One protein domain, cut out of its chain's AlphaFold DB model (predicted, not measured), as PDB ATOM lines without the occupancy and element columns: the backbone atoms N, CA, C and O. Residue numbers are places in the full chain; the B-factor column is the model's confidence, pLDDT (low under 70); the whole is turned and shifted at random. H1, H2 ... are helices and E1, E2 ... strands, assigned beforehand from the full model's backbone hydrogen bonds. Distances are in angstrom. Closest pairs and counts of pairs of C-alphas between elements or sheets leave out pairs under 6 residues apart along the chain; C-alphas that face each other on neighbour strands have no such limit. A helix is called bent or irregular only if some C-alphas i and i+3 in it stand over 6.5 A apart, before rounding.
ATOM      1  N   SER A   5     524.605 408.818 334.141       97.94
ATOM      2  CA  SER A   5     524.436 410.271 334.144       97.94
ATOM      3  C   SER A   5     525.354 410.942 335.166       97.94
ATOM      4  O   SER A   5     525.354 410.610 336.355       97.94
ATOM      5  N   ILE A   6     526.069 411.966 334.713       98.38
ATOM      6  CA  ILE A   6     526.866 412.883 335.535       98.38
ATOM      7  C   ILE A   6     526.261 414.289 335.585       98.38
ATOM      8  O   ILE A   6     526.868 415.205 336.136       98.38
ATOM      9  N   ARG A   7     525.033 414.467 335.076       97.94
ATOM     10  CA  ARG A   7     524.323 415.747 335.143       97.94
ATOM     11  C   ARG A   7     524.255 416.252 336.589       97.94
ATOM     12  O   ARG A   7     523.991 415.482 337.524       97.94
ATOM     13  N   GLY A   8     524.508 417.549 336.748       97.12
ATOM     14  CA  GLY A   8     524.532 418.239 338.038       97.12
ATOM     15  C   GLY A   8     525.829 418.076 338.838       97.12
ATOM     16  O   GLY A   8     525.910 418.619 339.934       97.12
ATOM     17  N   LEU A   9     526.831 417.356 338.323       98.06
ATOM     18  CA  LEU A   9     528.163 417.272 338.930       98.06
ATOM     19  C   LEU A   9     529.159 418.170 338.194       98.06
ATOM     20  O   LEU A   9     529.083 418.332 336.977       98.06
ATOM     21  N   ASP A  10     530.129 418.714 338.932       97.94
ATOM     22  CA  ASP A  10     531.285 419.376 338.327       97.94
ATOM     23  C   ASP A  10     532.123 418.335 337.568       97.94
ATOM     24  O   ASP A  10     532.594 417.352 338.141       97.94
ATOM     25  N   LYS A  11     532.341 418.535 336.265       98.50
ATOM     26  CA  LYS A  11     533.096 417.572 335.444       98.50
ATOM     27  C   LYS A  11     534.520 417.373 335.961       98.50
ATOM     28  O   LYS A  11     535.074 416.283 335.824       98.50
ATOM     29  N   ALA A  12     535.102 418.392 336.592       98.62
ATOM     30  CA  ALA A  12     536.422 418.277 337.192       98.62
ATOM     31  C   ALA A  12     536.430 417.355 338.423       98.62
ATOM     32  O   ALA A  12     537.349 416.549 338.567       98.62
ATOM     33  N   THR A  13     535.397 417.392 339.273       98.56
ATOM     34  CA  THR A  13     535.280 416.436 340.388       98.56
ATOM     35  C   THR A  13     534.978 415.024 339.891       98.56
ATOM     36  O   THR A  13     535.528 414.071 340.436       98.56
ATOM     37  N   VAL A  14     534.200 414.882 338.812       98.69
ATOM     38  CA  VAL A  14     533.957 413.594 338.139       98.69
ATOM     39  C   VAL A  14     535.257 412.981 337.615       98.69
ATOM     40  O   VAL A  14     535.554 411.826 337.924       98.69
ATOM     41  N   LEU A  15     536.057 413.749 336.863       98.75
ATOM     42  CA  LEU A  15     537.347 413.279 336.355       98.75
ATOM     43  C   LEU A  15     538.276 412.879 337.504       98.75
ATOM     44  O   LEU A  15     538.860 411.796 337.467       98.75
ATOM     45  N   ALA A  16     538.387 413.730 338.529       98.62
ATOM     46  CA  ALA A  16     539.220 413.455 339.692       98.62
ATOM     47  C   ALA A  16     538.779 412.168 340.407       98.62
ATOM     48  O   ALA A  16     539.622 411.325 340.684       98.62
ATOM     49  N   ALA A  17     537.478 411.967 340.636       98.69
ATOM     50  CA  ALA A  17     536.952 410.773 341.299       98.69
ATOM     51  C   ALA A  17     537.241 409.485 340.519       98.69
ATOM     52  O   ALA A  17     537.754 408.518 341.083       98.69
ATOM     53  N   LEU A  18     536.969 409.480 339.212       98.50
ATOM     54  CA  LEU A  18     537.240 408.325 338.353       98.50
ATOM     55  C   LEU A  18     538.738 408.030 338.271       98.50
ATOM     56  O   LEU A  18     539.133 406.869 338.335       98.50
ATOM     57  N   TYR A  19     539.578 409.060 338.181       98.06
ATOM     58  CA  TYR A  19     541.031 408.901 338.197       98.06
ATOM     59  C   TYR A  19     541.529 408.368 339.546       98.06
ATOM     60  O   TYR A  19     542.396 407.493 339.592       98.06
ATOM     61  N   ASN A  20     540.973 408.876 340.647       98.25
ATOM     62  CA  ASN A  20     541.352 408.502 342.004       98.25
ATOM     63  C   ASN A  20     540.921 407.088 342.377       98.25
ATOM     64  O   ASN A  20     541.513 406.556 343.304       98.25
ATOM     65  N   ALA A  21     539.962 406.492 341.662       97.75
ATOM     66  CA  ALA A  21     539.604 405.075 341.758       97.75
ATOM     67  C   ALA A  21     540.349 404.187 340.746       97.75
ATOM     68  O   ALA A  21     540.536 402.998 341.001       97.75
ATOM     69  N   ALA A  22     540.763 404.741 339.602       96.94
ATOM     70  CA  ALA A  22     541.352 403.971 338.511       96.94
ATOM     71  C   ALA A  22     542.704 403.361 338.894       96.94
ATOM     72  O   ALA A  22     543.509 403.984 339.587       96.94
ATOM     73  N   GLN A  23     542.989 402.158 338.406       94.50
ATOM     74  CA  GLN A  23     544.255 401.476 338.666       94.50
ATOM     75  C   GLN A  23     545.344 401.848 337.653       94.50
ATOM     76  O   GLN A  23     545.070 402.243 336.514       94.50
ATOM     77  N   ALA A  24     546.606 401.688 338.058       93.56
ATOM     78  CA  ALA A  24     547.706 401.586 337.101       93.56
ATOM     79  C   ALA A  24     547.695 400.202 336.435       93.56
ATOM     80  O   ALA A  24     547.341 399.217 337.075       93.56
ATOM     81  N   GLN A  25     548.103 400.121 335.165       88.88
ATOM     82  CA  GLN A  25     548.069 398.873 334.394       88.88
ATOM     83  C   GLN A  25     549.327 398.709 333.535       88.88
ATOM     84  O   GLN A  25     549.698 399.623 332.792       88.88
ATOM     85  N   GLY A  26     549.972 397.538 333.607       88.00
ATOM     86  CA  GLY A  26     551.116 397.168 332.766       88.00
ATOM     87  C   GLY A  26     552.223 398.230 332.729       88.00
ATOM     88  O   GLY A  26     552.796 398.604 333.751       88.00
ATOM     89  N   MET A  27     552.506 398.771 331.541       86.94
ATOM     90  CA  MET A  27     553.517 399.825 331.350       86.94
ATOM     91  C   MET A  27     553.192 401.142 332.076       86.94
ATOM     92  O   MET A  27     554.096 401.942 332.329       86.94
ATOM     93  N   GLY A  28     551.932 401.357 332.470       88.00
ATOM     94  CA  GLY A  28     551.509 402.503 333.277       88.00
ATOM     95  C   GLY A  28     552.252 402.609 334.612       88.00
ATOM     96  O   GLY A  28     552.486 403.719 335.091       88.00
ATOM     97  N   PHE A  29     552.744 401.489 335.161       91.25
ATOM     98  CA  PHE A  29     553.557 401.475 336.382       91.25
ATOM     99  C   PHE A  29     554.887 402.238 336.264       91.25
ATOM    100  O   PHE A  29     555.426 402.675 337.283       91.25
ATOM    101  N   ILE A  30     555.410 402.470 335.053       86.88
ATOM    102  CA  ILE A  30     556.625 403.284 334.862       86.88
ATOM    103  C   ILE A  30     556.392 404.734 335.306       86.88
ATOM    104  O   ILE A  30     557.247 405.326 335.974       86.88
ATOM    105  N   GLN A  31     555.224 405.280 334.960       84.38
ATOM    106  CA  GLN A  31     554.825 406.665 335.227       84.38
ATOM    107  C   GLN A  31     553.912 406.802 336.449       84.38
ATOM    108  O   GLN A  31     553.445 407.902 336.735       84.38
ATOM    109  N   TYR A  32     553.646 405.703 337.159       86.69
ATOM    110  CA  TYR A  32     552.663 405.686 338.230       86.69
ATOM    111  C   TYR A  32     553.023 406.654 339.364       86.69
ATOM    112  O   TYR A  32     554.066 406.526 340.015       86.69
ATOM    113  N   ASP A  33     552.105 407.591 339.602       86.50
ATOM    114  CA  ASP A  33     552.073 408.476 340.757       86.50
ATOM    115  C   ASP A  33     550.856 408.110 341.635       86.50
ATOM    116  O   ASP A  33     549.709 408.182 341.170       86.50
ATOM    117  N   PRO A  34     551.073 407.702 342.900       89.06
ATOM    118  CA  PRO A  34     549.990 407.380 343.826       89.06
ATOM    119  C   PRO A  34     549.236 408.619 344.319       89.06
ATOM    120  O   PRO A  34     548.196 408.474 344.956       89.06
ATOM    121  N   LYS A  35     549.739 409.834 344.063       93.75
ATOM    122  CA  LYS A  35     549.079 411.063 344.495       93.75
ATOM    123  C   LYS A  35     547.675 411.166 343.869       93.75
ATOM    124  O   LYS A  35     547.549 411.056 342.644       93.75
ATOM    125  N   PRO A  36     546.626 411.403 344.679       96.62
ATOM    126  CA  PRO A  36     545.292 411.639 344.151       96.62
ATOM    127  C   PRO A  36     545.237 412.972 343.396       96.62
ATOM    128  O   PRO A  36     545.877 413.957 343.776       96.62
ATOM    129  N   MET A  37     544.454 412.998 342.324       97.44
ATOM    130  CA  MET A  37     544.131 414.192 341.556       97.44
ATOM    131  C   MET A  37     543.131 415.051 342.322       97.44
ATOM    132  O   MET A  37     542.139 414.552 342.859       97.44
ATOM    133  N   THR A  38     543.381 416.357 342.341       98.19
ATOM    134  CA  THR A  38     542.442 417.345 342.880       98.19
ATOM    135  C   THR A  38     541.487 417.831 341.791       98.19
ATOM    136  O   THR A  38     541.784 417.735 340.599       98.19
ATOM    137  N   ALA A  39     540.352 418.409 342.189       98.00
ATOM    138  CA  ALA A  39     539.416 419.010 341.240       98.00
ATOM    139  C   ALA A  39     540.060 420.147 340.421       98.00
ATOM    140  O   ALA A  39     539.804 420.265 339.228       98.00
ATOM    141  N   ASP A  40     540.943 420.955 341.012       98.31
ATOM    142  CA  ASP A  40     541.605 422.057 340.294       98.31
ATOM    143  C   ASP A  40     542.589 421.561 339.231       98.31
ATOM    144  O   ASP A  40     542.659 422.095 338.119       98.31
ATOM    145  N   GLU A  41     543.316 420.488 339.544       98.19
ATOM    146  CA  GLU A  41     544.162 419.817 338.567       98.19
ATOM    147  C   GLU A  41     543.317 419.225 337.432       98.19
ATOM    148  O   GLU A  41     543.606 419.461 336.256       98.19
ATOM    149  N   ALA A  42     542.238 418.519 337.773       98.44
ATOM    150  CA  ALA A  42     541.310 417.963 336.798       98.44
ATOM    151  C   ALA A  42     540.702 419.048 335.896       98.44
ATOM    152  O   ALA A  42     540.615 418.860 334.684       98.44
ATOM    153  N   ARG A  43     540.357 420.218 336.448       98.62
ATOM    154  CA  ARG A  43     539.828 421.360 335.687       98.62
ATOM    155  C   ARG A  43     540.835 421.872 334.661       98.62
ATOM    156  O   ARG A  43     540.470 422.141 333.520       98.62
ATOM    157  N   THR A  44     542.109 421.940 335.041       98.38
ATOM    158  CA  THR A  44     543.200 422.330 334.133       98.38
ATOM    159  C   THR A  44     543.384 421.325 332.993       98.38
ATOM    160  O   THR A  44     543.692 421.709 331.864       98.38
ATOM    161  N   ILE A  45     543.195 420.035 333.272       98.19
ATOM    162  CA  ILE A  45     543.265 418.967 332.269       98.19
ATOM    163  C   ILE A  45     542.062 419.045 331.316       98.19
ATOM    164  O   ILE A  45     542.246 419.020 330.098       98.19
ATOM    165  N   LEU A  46     540.852 419.218 331.857       98.38
ATOM    166  CA  LEU A  46     539.608 419.308 331.083       98.38
ATOM    167  C   LEU A  46     539.541 420.526 330.164       98.38
ATOM    168  O   LEU A  46     538.908 420.459 329.116       98.38
ATOM    169  N   ALA A  47     540.241 421.610 330.501       98.06
ATOM    170  CA  ALA A  47     540.376 422.763 329.615       98.06
ATOM    171  C   ALA A  47     541.078 422.429 328.281       98.06
ATOM    172  O   ALA A  47     541.005 423.216 327.341       98.06
ATOM    173  N   LYS A  48     541.778 421.288 328.195       97.94
ATOM    174  CA  LYS A  48     542.541 420.872 327.007       97.94
ATOM    175  C   LYS A  48     541.911 419.699 326.259       97.94
ATOM    176  O   LYS A  48     542.076 419.614 325.046       97.94
ATOM    177  N   LYS A  49     541.266 418.769 326.967       97.69
ATOM    178  CA  LYS A  49     540.705 417.532 326.401       97.69
ATOM    179  C   LYS A  49     539.634 416.961 327.328       97.69
ATOM    180  O   LYS A  49     539.756 417.115 328.538       97.69
ATOM    181  N   THR A  50     538.633 416.271 326.787       98.06
ATOM    182  CA  THR A  50     537.551 415.661 327.582       98.06
ATOM    183  C   THR A  50     537.505 414.136 327.516       98.06
ATOM    184  O   THR A  50     536.870 413.528 328.372       98.06
ATOM    185  N   ASP A  51     538.194 413.515 326.560       97.69
ATOM    186  CA  ASP A  51     538.298 412.066 326.398       97.69
ATOM    187  C   ASP A  51     539.676 411.536 326.833       97.69
ATOM    188  O   ASP A  51     540.727 412.106 326.523       97.69
ATOM    189  N   PHE A  52     539.698 410.416 327.552       97.44
ATOM    190  CA  PHE A  52     540.916 409.861 328.140       97.44
ATOM    191  C   PHE A  52     540.931 408.345 328.018       97.44
ATOM    192  O   PHE A  52     540.176 407.664 328.701       97.44
ATOM    193  N   ASP A  53     541.854 407.803 327.225       96.25
ATOM    194  CA  ASP A  53     542.191 406.378 327.271       96.25
ATOM    195  C   ASP A  53     543.034 406.049 328.505       96.25
ATOM    196  O   ASP A  53     542.743 405.108 329.241       96.25
ATOM    197  N   TYR A  54     544.054 406.873 328.738       94.44
ATOM    198  CA  TYR A  54     544.949 406.813 329.882       94.44
ATOM    199  C   TYR A  54     545.195 408.222 330.407       94.44
ATOM    200  O   TYR A  54     545.257 409.182 329.636       94.44
ATOM    201  N   LEU A  55     545.391 408.339 331.715       94.38
ATOM    202  CA  LEU A  55     545.775 409.588 332.357       94.38
ATOM    203  C   LEU A  55     546.813 409.283 333.435       94.38
ATOM    204  O   LEU A  55     546.544 408.507 334.345       94.38
ATOM    205  N   LYS A  56     548.022 409.845 333.302       91.62
ATOM    206  CA  LYS A  56     549.155 409.654 334.235       91.62
ATOM    207  C   LYS A  56     549.413 408.185 334.624       91.62
ATOM    208  O   LYS A  56     549.580 407.849 335.794       91.62
ATOM    209  N   GLY A  57     549.400 407.294 333.633       89.88
ATOM    210  CA  GLY A  57     549.632 405.859 333.833       89.88
ATOM    211  C   GLY A  57     548.434 405.064 334.373       89.88
ATOM    212  O   GLY A  57     548.563 403.851 334.529       89.88
ATOM    213  N   ARG A  58     547.281 405.703 334.619       94.81
ATOM    214  CA  ARG A  58     546.025 405.042 335.009       94.81
ATOM    215  C   ARG A  58     545.117 404.836 333.803       94.81
ATOM    216  O   ARG A  58     545.054 405.705 332.928       94.81
ATOM    217  N   VAL A  59     544.440 403.692 333.748       94.62
ATOM    218  CA  VAL A  59     543.521 403.339 332.656       94.62
ATOM    219  C   VAL A  59     542.155 403.981 332.888       94.62
ATOM    220  O   VAL A  59     541.500 403.727 333.895       94.62
ATOM    221  N   MET A  60     541.744 404.855 331.970       97.06
ATOM    222  CA  MET A  60     540.546 405.684 332.122       97.06
ATOM    223  C   MET A  60     539.439 405.205 331.186       97.06
ATOM    224  O   MET A  60     538.416 404.721 331.639       97.06
ATOM    225  N   LYS A  61     539.641 405.269 329.872       96.75
ATOM    226  CA  LYS A  61     538.644 404.883 328.859       96.75
ATOM    227  C   LYS A  61     537.271 405.557 329.039       96.75
ATOM    228  O   LYS A  61     536.236 404.897 328.937       96.75
ATOM    229  N   ILE A  62     537.270 406.864 329.304       97.94
ATOM    230  CA  ILE A  62     536.060 407.685 329.489       97.94
ATOM    231  C   ILE A  62     536.059 408.903 328.564       97.94
ATOM    232  O   ILE A  62     537.122 409.378 328.166       97.94
ATOM    233  N   ASP A  63     534.870 409.438 328.294       98.06
ATOM    234  CA  ASP A  63     534.654 410.751 327.682       98.06
ATOM    235  C   ASP A  63     533.727 411.586 328.575       98.06
ATOM    236  O   ASP A  63     532.715 411.093 329.069       98.06
ATOM    237  N   LEU A  64     534.112 412.839 328.809       98.12
ATOM    238  CA  LEU A  64     533.402 413.830 329.618       98.12
ATOM    239  C   LEU A  64     532.917 415.026 328.778       98.12
ATOM    240  O   LEU A  64     532.588 416.081 329.326       98.12
ATOM    241  N   SER A  65     532.878 414.899 327.449       97.38
ATOM    242  CA  SER A  65     532.340 415.920 326.543       97.38
ATOM    243  C   SER A  65     530.851 416.188 326.815       97.38
ATOM    244  O   SER A  65     530.432 417.346 326.875       97.38
ATOM    245  N   GLY A  66     530.076 415.139 327.108       96.88
ATOM    246  CA  GLY A  66     528.655 415.187 327.467       96.88
ATOM    247  C   GLY A  66     528.362 415.123 328.972       96.88
ATOM    248  O   GLY A  66     529.231 415.379 329.805       96.88
ATOM    249  N   ASP A  67     527.113 414.785 329.300       97.88
ATOM    250  CA  ASP A  67     526.598 414.606 330.672       97.88
ATOM    251  C   ASP A  67     526.404 413.126 331.044       97.88
ATOM    252  O   ASP A  67     525.754 412.796 332.042       97.88
ATOM    253  N   GLU A  68     526.950 412.221 330.239       97.81
ATOM    254  CA  GLU A  68     526.820 410.781 330.403       97.81
ATOM    255  C   GLU A  68     528.163 410.096 330.166       97.81
ATOM    256  O   GLU A  68     528.952 410.526 329.327       97.81
ATOM    257  N   ILE A  69     528.404 409.016 330.904       97.06
ATOM    258  CA  ILE A  69     529.601 408.187 330.779       97.06
ATOM    259  C   ILE A  69     529.180 406.802 330.310       97.06
ATOM    260  O   ILE A  69     528.356 406.153 330.953       97.06
ATOM    261  N   ALA A  70     529.791 406.318 329.229       97.12
ATOM    262  CA  ALA A  70     529.707 404.918 328.829       97.12
ATOM    263  C   ALA A  70     530.702 404.088 329.669       97.12
ATOM    264  O   ALA A  70     531.912 404.220 329.473       97.12
ATOM    265  N   PRO A  71     530.249 403.235 330.608       96.88
ATOM    266  CA  PRO A  71     531.147 402.660 331.610       96.88
ATOM    267  C   PRO A  71     531.927 401.438 331.123       96.88
ATOM    268  O   PRO A  71     532.878 401.036 331.777       96.88
ATOM    269  N   TRP A  72     531.537 400.824 329.999       96.56
ATOM    270  CA  TRP A  72     531.994 399.478 329.637       96.56
ATOM    271  C   TRP A  72     533.522 399.328 329.597       96.56
ATOM    272  O   TRP A  72     534.051 398.398 330.202       96.56
ATOM    273  N   CYS A  73     534.240 400.239 328.932       96.38
ATOM    274  CA  CYS A  73     535.701 400.159 328.876       96.38
ATOM    275  C   CYS A  73     536.349 400.465 330.234       96.38
ATOM    276  O   CYS A  73     537.282 399.765 330.619       96.38
ATOM    277  N   TYR A  74     535.857 401.478 330.959       97.56
ATOM    278  CA  TYR A  74     536.364 401.813 332.295       97.56
ATOM    279  C   TYR A  74     536.212 400.614 333.238       97.56
ATOM    280  O   TYR A  74     537.176 400.214 333.881       97.56
ATOM    281  N   ASP A  75     535.027 400.006 333.282       97.50
ATOM    282  CA  ASP A  75     534.691 398.894 334.173       97.50
ATOM    283  C   ASP A  75     535.420 397.600 333.803       97.50
ATOM    284  O   ASP A  75     535.819 396.839 334.685       97.50
ATOM    285  N   ARG A  76     535.645 397.342 332.509       95.31
ATOM    286  CA  ARG A  76     536.456 396.199 332.064       95.31
ATOM    287  C   ARG A  76     537.834 396.214 332.725       95.31
ATOM    288  O   ARG A  76     538.307 395.167 333.161       95.31
ATOM    289  N   ASP A  77     538.458 397.387 332.779       94.69
ATOM    290  CA  ASP A  77     539.832 397.531 333.250       94.69
ATOM    291  C   ASP A  77     539.920 397.876 334.743       94.69
ATOM    292  O   ASP A  77     540.903 397.515 335.377       94.69
ATOM    293  N   ASN A  78     538.918 398.541 335.325       95.75
ATOM    294  CA  ASN A  78     538.931 399.004 336.720       95.75
ATOM    295  C   ASN A  78     537.982 398.226 337.647       95.75
ATOM    296  O   ASN A  78     537.926 398.527 338.836       95.75
ATOM    297  N   GLY A  79     537.260 397.228 337.136       94.38
ATOM    298  CA  GLY A  79     536.323 396.394 337.889       94.38
ATOM    299  C   GLY A  79     534.865 396.615 337.478       94.38
ATOM    300  O   GLY A  79     534.422 397.736 337.237       94.38
ATOM    301  N   ASN A  80     534.094 395.528 337.414       95.25
ATOM    302  CA  ASN A  80     532.705 395.573 336.961       95.25
ATOM    303  C   ASN A  80     531.834 396.480 337.855       95.25
ATOM    304  O   ASN A  80     531.792 396.289 339.072       95.25
ATOM    305  N   GLY A  81     531.118 397.437 337.255       96.50
ATOM    306  CA  GLY A  81     530.268 398.400 337.961       96.50
ATOM    307  C   GLY A  81     531.033 399.513 338.686       96.50
ATOM    308  O   GLY A  81     530.429 400.253 339.472       96.50
ATOM    309  N   MET A  82     532.346 399.638 338.464       96.75
ATOM    310  CA  MET A  82     533.186 400.567 339.210       96.75
ATOM    311  C   MET A  82     532.843 402.024 338.920       96.75
ATOM    312  O   MET A  82     532.677 402.805 339.856       96.75
ATOM    313  N   ALA A  83     532.665 402.391 337.650       97.81
ATOM    314  CA  ALA A  83     532.301 403.749 337.269       97.81
ATOM    315  C   ALA A  83     531.032 404.195 338.007       97.81
ATOM    316  O   ALA A  83     531.003 405.274 338.598       97.81
ATOM    317  N   LYS A  84     530.007 403.331 338.067       97.81
ATOM    318  CA  LYS A  84     528.761 403.647 338.776       97.81
ATOM    319  C   LYS A  84     529.008 403.844 340.269       97.81
ATOM    320  O   LYS A  84     528.579 404.852 340.822       97.81
ATOM    321  N   ARG A  85     529.740 402.927 340.908       97.69
ATOM    322  CA  ARG A  85     530.072 403.015 342.336       97.69
ATOM    323  C   ARG A  85     530.816 404.307 342.677       97.69
ATOM    324  O   ARG A  85     530.517 404.931 343.695       97.69
ATOM    325  N   VAL A  86     531.763 404.718 341.837       98.25
ATOM    326  CA  VAL A  86     532.532 405.956 342.019       98.25
ATOM    327  C   VAL A  86     531.631 407.181 341.891       98.25
ATOM    328  O   VAL A  86     531.666 408.042 342.768       98.25
ATOM    329  N   ILE A  87     530.786 407.246 340.856       98.38
ATOM    330  CA  ILE A  87     529.856 408.368 340.665       98.38
ATOM    331  C   ILE A  87     528.827 408.443 341.799       98.38
ATOM    332  O   ILE A  87     528.583 409.531 342.315       98.38
ATOM    333  N   ASP A  88     528.266 407.315 342.237       98.25
ATOM    334  CA  ASP A  88     527.337 407.270 343.374       98.25
ATOM    335  C   ASP A  88     528.021 407.756 344.666       98.25
ATOM    336  O   ASP A  88     527.456 408.556 345.412       98.25
ATOM    337  N   THR A  89     529.265 407.326 344.905       98.25
ATOM    338  CA  THR A  89     530.053 407.754 346.072       98.25
ATOM    339  C   THR A  89     530.334 409.253 346.025       98.25
ATOM    340  O   THR A  89     530.142 409.936 347.027       98.25
ATOM    341  N   LEU A  90     530.742 409.778 344.865       98.38
ATOM    342  CA  LEU A  90     530.974 411.207 344.664       98.38
ATOM    343  C   LEU A  90     529.692 412.020 344.886       98.38
ATOM    344  O   LEU A  90     529.742 413.061 345.532       98.38
ATOM    345  N   ARG A  91     528.541 411.548 344.389       98.06
ATOM    346  CA  ARG A  91     527.243 412.207 344.616       98.06
ATOM    347  C   ARG A  91     526.895 412.283 346.101       98.06
ATOM    348  O   ARG A  91     526.369 413.300 346.538       98.06
ATOM    349  N   ALA A  92     527.179 411.226 346.857       97.88
ATOM    350  CA  ALA A  92     526.872 411.163 348.281       97.88
ATOM    351  C   ALA A  92     527.835 411.992 349.148       97.88
ATOM    352  O   ALA A  92     527.411 412.560 350.150       97.88
ATOM    353  N   SER A  93     529.124 412.044 348.796       97.44
ATOM    354  CA  SER A  93     530.158 412.666 349.635       97.44
ATOM    355  C   SER A  93     530.555 414.081 349.207       97.44
ATOM    356  O   SER A  93     531.039 414.846 350.037       97.44
ATOM    357  N   GLY A  94     530.429 414.411 347.918       96.81
ATOM    358  CA  GLY A  94     531.033 415.601 347.310       96.81
ATOM    359  C   GLY A  94     532.568 415.572 347.238       96.81
ATOM    360  O   GLY A  94     533.171 416.528 346.755       96.81
ATOM    361  N   ASP A  95     533.209 414.492 347.692       97.69
ATOM    362  CA  ASP A  95     534.662 414.360 347.812       97.69
ATOM    363  C   ASP A  95     535.217 413.401 346.737       97.69
ATOM    364  O   ASP A  95     534.953 412.191 346.799       97.69
ATOM    365  N   PRO A  96     536.019 413.899 345.770       97.25
ATOM    366  CA  PRO A  96     536.589 413.084 344.700       97.25
ATOM    367  C   PRO A  96     537.695 412.129 345.167       97.25
ATOM    368  O   PRO A  96     538.209 411.361 344.359       97.25
ATOM    369  N   ASN A  97     538.103 412.165 346.434       97.50
ATOM    370  CA  ASN A  97     539.054 411.216 347.003       97.50
ATOM    371  C   ASN A  97     538.583 410.682 348.363       97.50
ATOM    372  O   ASN A  97     539.387 410.449 349.269       97.50
ATOM    373  N   ASN A  98     537.272 410.464 348.502       96.50
ATOM    374  CA  ASN A  98     536.710 409.844 349.696       96.50
ATOM    375  C   ASN A  98     537.397 408.499 350.006       96.50
ATOM    376  O   ASN A  98     537.856 407.801 349.101       96.50
ATOM    377  N   LYS A  99     537.398 408.086 351.281       96.12
ATOM    378  CA  LYS A  99     537.976 406.812 351.745       96.12
ATOM    379  C   LYS A  99     537.607 405.612 350.866       96.12
ATOM    380  O   LYS A  99     538.488 404.824 350.556       96.12
ATOM    381  N   VAL A 100     536.353 405.490 350.421       95.06
ATOM    382  CA  VAL A 100     535.930 404.372 349.552       95.06
ATOM    383  C   VAL A 100     536.649 404.401 348.198       95.06
ATOM    384  O   VAL A 100     537.112 403.363 347.728       95.06
ATOM    385  N   ILE A 101     536.776 405.583 347.589       96.56
ATOM    386  CA  ILE A 101     537.482 405.793 346.315       96.56
ATOM    387  C   ILE A 101     538.978 405.494 346.492       96.56
ATOM    388  O   ILE A 101     539.554 404.731 345.717       96.56
ATOM    389  N   ALA A 102     539.591 406.014 347.558       94.75
ATOM    390  CA  ALA A 102     541.007 405.805 347.851       94.75
ATOM    391  C   ALA A 102     541.355 404.330 348.148       94.75
ATOM    392  O   ALA A 102     542.375 403.820 347.672       94.75
ATOM    393  N   SER A 103     540.504 403.627 348.905       93.94
ATOM    394  CA  SER A 103     540.659 402.191 349.175       93.94
ATOM    395  C   SER A 103     540.546 401.368 347.895       93.94
ATOM    396  O   SER A 103     541.417 400.544 347.633       93.94
ATOM    397  N   THR A 104     539.551 401.668 347.053       94.06
ATOM    398  CA  THR A 104     539.358 401.007 345.751       94.06
ATOM    399  C   THR A 104     540.630 401.060 344.904       94.06
ATOM    400  O   THR A 104     541.109 400.037 344.416       94.06
ATOM    401  N   HIS A 105     541.219 402.249 344.768       94.12
ATOM    402  CA  HIS A 105     542.446 402.424 343.997       94.12
ATOM    403  C   HIS A 105     543.618 401.623 344.551       94.12
ATOM    404  O   HIS A 105     544.356 401.005 343.783       94.12
ATOM    405  N   SER A 106     543.782 401.623 345.873       92.25
ATOM    406  CA  SER A 106     544.864 400.895 346.534       92.25
ATOM    407  C   SER A 106     544.738 399.390 346.284       92.25
ATOM    408  O   SER A 106     545.681 398.770 345.795       92.25
ATOM    409  N   GLU A 107     543.557 398.817 346.525       92.25
ATOM    410  CA  GLU A 107     543.277 397.383 346.360       92.25
ATOM    411  C   GLU A 107     543.482 396.910 344.913       92.25
ATOM    412  O   GLU A 107     544.157 395.906 344.656       92.25
ATOM    413  N   HIS A 108     542.939 397.655 343.950       92.00
ATOM    414  CA  HIS A 108     543.020 397.293 342.537       92.00
ATOM    415  C   HIS A 108     544.445 397.466 342.001       92.00
ATOM    416  O   HIS A 108     544.987 396.560 341.371       92.00
ATOM    417  N   THR A 109     545.119 398.565 342.354       92.00
ATOM    418  CA  THR A 109     546.507 398.802 341.931       92.00
ATOM    419  C   THR A 109     547.469 397.761 342.507       92.00
ATOM    420  O   THR A 109     548.393 397.346 341.810       92.00
ATOM    421  N   ILE A 110     547.262 397.292 343.743       92.50
ATOM    422  CA  ILE A 110     548.046 396.185 344.319       92.50
ATOM    423  C   ILE A 110     547.799 394.895 343.537       92.50
ATOM    424  O   ILE A 110     548.754 394.225 343.140       92.50
ATOM    425  N   THR A 111     546.532 394.570 343.275       92.50
ATOM    426  CA  THR A 111     546.152 393.372 342.511       92.50
ATOM    427  C   THR A 111     546.802 393.374 341.127       92.50
ATOM    428  O   THR A 111     547.395 392.376 340.709       92.50
ATOM    429  N   GLU A 112     546.768 394.508 340.430       91.88
ATOM    430  CA  GLU A 112     547.357 394.633 339.099       91.88
ATOM    431  C   GLU A 112     548.886 394.707 339.127       91.88
ATOM    432  O   GLU A 112     549.545 394.203 338.215       91.88
ATOM    433  N   ALA A 113     549.481 395.236 340.198       92.25
ATOM    434  CA  ALA A 113     550.924 395.171 340.397       92.25
ATOM    435  C   ALA A 113     551.399 393.724 340.588       92.25
ATOM    436  O   ALA A 113     552.419 393.337 340.016       92.25
ATOM    437  N   MET A 114     550.654 392.905 341.341       91.25
ATOM    438  CA  MET A 114     550.948 391.474 341.501       91.25
ATOM    439  C   MET A 114     550.857 390.733 340.164       91.25
ATOM    440  O   MET A 114     551.775 389.987 339.818       91.25
ATOM    441  N   ARG A 115     549.797 390.982 339.384       89.88
ATOM    442  CA  ARG A 115     549.627 390.402 338.041       89.88
ATOM    443  C   ARG A 115     550.753 390.812 337.101       89.88
ATOM    444  O   ARG A 115     551.406 389.953 336.518       89.88
ATOM    445  N   THR A 116     551.043 392.110 337.022       89.06
ATOM    446  CA  THR A 116     552.125 392.640 336.179       89.06
ATOM    447  C   THR A 116     553.469 392.033 336.581       89.06
ATOM    448  O   THR A 116     554.250 391.651 335.716       89.06
ATOM    449  N   LYS A 117     553.735 391.892 337.887       88.56
ATOM    450  CA  LYS A 117     554.972 391.288 338.397       88.56
ATOM    451  C   LYS A 117     555.096 389.813 338.016       88.56
ATOM    452  O   LYS A 117     556.192 389.399 337.649       88.56
ATOM    453  N   ALA A 118     554.007 389.046 338.071       87.19
ATOM    454  CA  ALA A 118     554.004 387.658 337.613       87.19
ATOM    455  C   ALA A 118     554.382 387.559 336.123       87.19
ATOM    456  O   ALA A 118     555.204 386.727 335.756       87.19
ATOM    457  N   MET A 119     553.886 388.488 335.300       84.44
ATOM    458  CA  MET A 119     554.157 388.528 333.857       84.44
ATOM    459  C   MET A 119     555.570 389.005 333.481       84.44
ATOM    460  O   MET A 119     555.976 388.855 332.331       84.44
ATOM    461  N   LEU A 120     556.353 389.576 334.410       83.69
ATOM    462  CA  LEU A 120     557.733 390.001 334.115       83.69
ATOM    463  C   LEU A 120     558.683 388.823 333.851       83.69
ATOM    464  O   LEU A 120     559.735 389.014 333.242       83.69
ATOM    465  N   GLY A 121     558.343 387.632 334.348       73.62
ATOM    466  CA  GLY A 121     559.129 386.414 334.154       73.62
ATOM    467  C   GLY A 121     558.712 385.587 332.941       73.62
ATOM    468  O   GLY A 121     559.414 384.634 332.605       73.62
ATOM    469  N   ASP A 122     557.594 385.929 332.298       75.69
ATOM    470  CA  ASP A 122     557.018 385.102 331.246       75.69
ATOM    471  C   ASP A 122     557.844 385.188 329.959       75.69
ATOM    472  O   ASP A 122     558.161 386.264 329.445       75.69
ATOM    473  N   GLU A 123     558.177 384.022 329.409       73.19
ATOM    474  CA  GLU A 123     558.786 383.910 328.089       73.19
ATOM    475  C   GLU A 123     557.728 383.514 327.063       73.19
ATOM    476  O   GLU A 123     556.976 382.551 327.237       73.19
ATOM    477  N   THR A 124     557.705 384.223 325.937       73.31
ATOM    478  CA  THR A 124     556.881 383.839 324.794       73.31
ATOM    479  C   THR A 124     557.563 382.687 324.062       73.31
ATOM    480  O   THR A 124     558.689 382.816 323.578       73.31
ATOM    481  N   LYS A 125     556.880 381.543 323.966       76.56
ATOM    482  CA  LYS A 125     557.366 380.377 323.217       76.56
ATOM    483  C   LYS A 125     556.912 380.458 321.762       76.56
ATOM    484  O   LYS A 125     555.716 380.483 321.487       76.56
ATOM    485  N   PHE A 126     557.865 380.434 320.836       70.88
ATOM    486  CA  PHE A 126     557.614 380.339 319.399       70.88
ATOM    487  C   PHE A 126     558.350 379.118 318.832       70.88
ATOM    488  O   PHE A 126     559.561 379.134 318.585       70.88
ATOM    489  N   GLY A 127     557.624 378.007 318.677       81.00
ATOM    490  CA  GLY A 127     558.213 376.712 318.329       81.00
ATOM    491  C   GLY A 127     559.200 376.232 319.401       81.00
ATOM    492  O   GLY A 127     558.838 376.100 320.566       81.00
ATOM    493  N   LYS A 128     560.459 375.978 319.015       79.75
ATOM    494  CA  LYS A 128     561.543 375.567 319.935       79.75
ATOM    495  C   LYS A 128     562.299 376.741 320.576       79.75
ATOM    496  O   LYS A 128     563.245 376.503 321.319       79.75
ATOM    497  N   ARG A 129     561.946 377.988 320.254       75.38
ATOM    498  CA  ARG A 129     562.618 379.189 320.771       75.38
ATOM    499  C   ARG A 129     561.763 379.834 321.853       75.38
ATOM    500  O   ARG A 129     560.545 379.920 321.698       75.38
ATOM    501  N   SER A 130     562.404 380.312 322.911       75.81
ATOM    502  CA  SER A 130     561.790 381.223 323.870       75.81
ATOM    503  C   SER A 130     562.376 382.620 323.692       75.81
ATOM    504  O   SER A 130     563.568 382.786 323.431       75.81
ATOM    505  N   LEU A 131     561.505 383.623 323.737       72.69
ATOM    506  CA  LEU A 131     561.855 385.032 323.625       72.69
ATOM    507  C   LEU A 131     561.183 385.778 324.772       72.69
ATOM    508  O   LEU A 131     560.001 385.564 325.052       72.69
ATOM    509  N   LYS A 132     561.923 386.680 325.407       70.12
ATOM    510  CA  LYS A 132     561.315 387.721 326.233       70.12
ATOM    511  C   LYS A 132     560.756 388.763 325.271       70.12
ATOM    512  O   LYS A 132     561.449 389.158 324.338       70.12
ATOM    513  N   LEU A 133     559.462 389.037 325.403       71.31
ATOM    514  CA  LEU A 133     558.732 389.994 324.583       71.31
ATOM    515  C   LEU A 133     557.763 390.759 325.485       71.31
ATOM    516  O   LEU A 133     557.103 390.171 326.345       71.31
ATOM    517  N   GLY A 134     557.645 392.068 325.277       78.12
ATOM    518  CA  GLY A 134     556.649 392.895 325.959       78.12
ATOM    519  C   GLY A 134     557.075 393.287 327.375       78.12
ATOM    520  O   GLY A 134     558.112 393.918 327.561       78.12
ATOM    521  N   LEU A 135     556.266 392.961 328.391       77.75
ATOM    522  CA  LEU A 135     556.538 393.378 329.776       77.75
ATOM    523  C   LEU A 135     557.860 392.806 330.317       77.75
ATOM    524  O   LEU A 135     558.548 393.494 331.072       77.75
ATOM    525  N   ALA A 136     558.241 391.598 329.894       79.38
ATOM    526  CA  ALA A 136     559.490 390.953 330.298       79.38
ATOM    527  C   ALA A 136     560.744 391.737 329.856       79.38
ATOM    528  O   ALA A 136     561.735 391.769 330.587       79.38
ATOM    529  N   ASP A 137     560.692 392.434 328.716       82.00
ATOM    530  CA  ASP A 137     561.804 393.272 328.230       82.00
ATOM    531  C   ASP A 137     561.983 394.538 329.074       82.00
ATOM    532  O   ASP A 137     563.080 395.082 329.195       82.00
ATOM    533  N   MET A 138     560.895 394.983 329.703       84.88
ATOM    534  CA  MET A 138     560.839 396.180 330.539       84.88
ATOM    535  C   MET A 138     560.993 395.858 332.031       84.88
ATOM    536  O   MET A 138     560.799 396.731 332.883       84.88
ATOM    537  N   ALA A 139     561.347 394.614 332.374       83.62
ATOM    538  CA  ALA A 139     561.517 394.175 333.755       83.62
ATOM    539  C   ALA A 139     562.495 395.049 334.570       83.62
ATOM    540  O   ALA A 139     562.144 395.383 335.705       83.62
ATOM    541  N   PRO A 140     563.654 395.506 334.040       86.62
ATOM    542  CA  PRO A 140     564.559 396.382 334.791       86.62
ATOM    543  C   PRO A 140     563.920 397.711 335.223       86.62
ATOM    544  O   PRO A 140     564.247 398.242 336.282       86.62
ATOM    545  N   GLN A 141     562.994 398.251 334.425       87.94
ATOM    546  CA  GLN A 141     562.297 399.507 334.706       87.94
ATOM    547  C   GLN A 141     561.040 399.288 335.559       87.94
ATOM    548  O   GLN A 141     560.733 400.109 336.427       87.94
ATOM    549  N   LEU A 142     560.309 398.195 335.320       88.62
ATOM    550  CA  LEU A 142     559.038 397.898 335.979       88.62
ATOM    551  C   LEU A 142     559.216 397.300 337.374       88.62
ATOM    552  O   LEU A 142     558.527 397.730 338.299       88.62
ATOM    553  N   ALA A 143     560.140 396.352 337.562       88.38
ATOM    554  CA  ALA A 143     560.269 395.628 338.828       88.38
ATOM    555  C   ALA A 143     560.475 396.564 340.040       88.38
ATOM    556  O   ALA A 143     559.709 396.449 341.002       88.38
ATOM    557  N   PRO A 144     561.369 397.579 339.997       90.94
ATOM    558  CA  PRO A 144     561.538 398.495 341.125       90.94
ATOM    559  C   PRO A 144     560.302 399.360 341.411       90.94
ATOM    560  O   PRO A 144     560.121 399.828 342.536       90.94
ATOM    561  N   LYS A 145     559.466 399.628 340.399       90.88
ATOM    562  CA  LYS A 145     558.220 400.396 340.550       90.88
ATOM    563  C   LYS A 145     557.140 399.536 341.196       90.88
ATOM    564  O   LYS A 145     556.529 399.979 342.165       90.88
ATOM    565  N   LEU A 146     556.975 398.304 340.722       90.06
ATOM    566  CA  LEU A 146     556.032 397.331 341.274       90.06
ATOM    567  C   LEU A 146     556.366 396.996 342.732       90.06
ATOM    568  O   LEU A 146     555.485 397.038 343.584       90.06
ATOM    569  N   ASP A 147     557.642 396.780 343.058       91.62
ATOM    570  CA  ASP A 147     558.068 396.513 344.437       91.62
ATOM    571  C   ASP A 147     557.740 397.666 345.391       91.62
ATOM    572  O   ASP A 147     557.393 397.440 346.549       91.62
ATOM    573  N   LYS A 148     557.816 398.918 344.922       89.56
ATOM    574  CA  LYS A 148     557.419 400.084 345.725       89.56
ATOM    575  C   LYS A 148     555.916 400.134 345.977       89.56
ATOM    576  O   LYS A 148     555.526 400.605 347.040       89.56
ATOM    577  N   VAL A 149     555.094 399.687 345.027       88.44
ATOM    578  CA  VAL A 149     553.636 399.593 345.200       88.44
ATOM    579  C   VAL A 149     553.300 398.493 346.202       88.44
ATOM    580  O   VAL A 149     552.594 398.747 347.170       88.44
ATOM    581  N   LEU A 150     553.881 397.304 346.025       88.25
ATOM    582  CA  LEU A 150     553.590 396.130 346.852       88.25
ATOM    583  C   LEU A 150     554.066 396.260 348.306       88.25
ATOM    584  O   LEU A 150     553.515 395.600 349.171       88.25
ATOM    585  N   LYS A 151     555.065 397.105 348.598       88.44
ATOM    586  CA  LYS A 151     555.505 397.395 349.979       88.44
ATOM    587  C   LYS A 151     554.609 398.388 350.732       88.44
ATOM    588  O   LYS A 151     554.855 398.625 351.910       88.44
ATOM    589  N   ARG A 152     553.677 399.058 350.046       73.38
ATOM    590  CA  ARG A 152     552.809 400.101 350.626       73.38
ATOM    591  C   ARG A 152     551.410 399.603 350.984       73.38
ATOM    592  O   ARG A 152     550.729 400.308 351.722       73.38
TER     593      ARG A 152
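Overview. This is residues 5 to 152 of the 153 residues of an uncharacterized protein of Candidatus Kaiserbacteria bacterium RIFCSPHIGHO2_02_FULL_55_25 (UniProt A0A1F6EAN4). Picture an elongated body with the long helix H6 running along it, from a larger lobe, where H1 and H4 pack on the hairpin E1 E2, mainly on E2, and H3 and H5 pack on H1, to a smaller group of H2 and H7. Beyond that group the small hairpin E3 E4 makes the far end of the long axis. The printed part has 148 residues, with seven named helices and four named strands in the order H1 H2 H3 E1 E2 H4 H5 H6 E3 E4 H7; the class is mostly helix, and both two-stranded sheets are antiparallel. It is compact, with a radius of gyration of the C-alphas of 16.7 A, and spans 59 by 30 by 27 A.

Along the chain. Start at E1, residues 51 to 55, and E2, residues 58 to 63, which is 14.7 A long. Find C-alpha 11 at (533.096, 417.572, 335.444), where H1 begins, residues 11 to 21, 15.4 A; H2 is residues 26 to 30 and H3 residues 39 to 46. After E2 come H4, residues 72 to 78, and H5, residues 82 to 93, 16.3 A. Find C-alpha 99 at (537.976, 406.812, 351.745); from there H6, residues 99 to 119, runs 30.3 A. E3 is residues 124 to 126 and E4 residues 129 to 131. H7, residues 134 to 150, 21.4 A, ends with C-alpha 150 at (553.590, 396.130, 346.852); it is irregular, C-alphas 137 and 140 being 7.8 A apart, with a kink of 81 degrees near residue 141.

Arrangement. In the hairpin E1 and E2, look for N 52 and O 62 at 2.8 A. The closest C-alphas of E2 and H4, Lys 61 and Tyr 74, are 5.1 A apart; those of E2 and H1, Met 60 and Tyr 19, 6.9 A. H1 touches H3, about perpendicular at 76 degrees, closest at C-alphas Ala 12 and Arg 43, 4.8 A. H1 touches H5 at a steep tilt of 61 degrees, opposite ways, closest at C-alphas Leu 18 and Val 86, 6.4 A. Residues 101 to 105 of H6 touch H1, closest at C-alphas His 105 and Ala 21, 4.5 A. H6 also touches H7, closest at C-alphas Ala 113 and Leu 146, 5.6 A; H2 touches H7, at C-alphas Ile 30 and Leu 142, 6.0 A. In the hairpin E3 and E4, N 124 and O 131 are 2.8 A apart. Every O i to N i+4 pair is within hydrogen-bond range in H1, H3, H4, H5 and H6; H7 has 8 of 13, and H2 has 0 of 1 but 2 of 2 O i to N i+3 pairs.

Size, cuts and confidence. The two C-alphas farthest apart, Gly 8 and Lys 128, are 59.3 A apart. The printed part has no cut, and no link is long. Mean pLDDT of the printed part is 92.2, that of E3 is 74, and no printed residue is under 70.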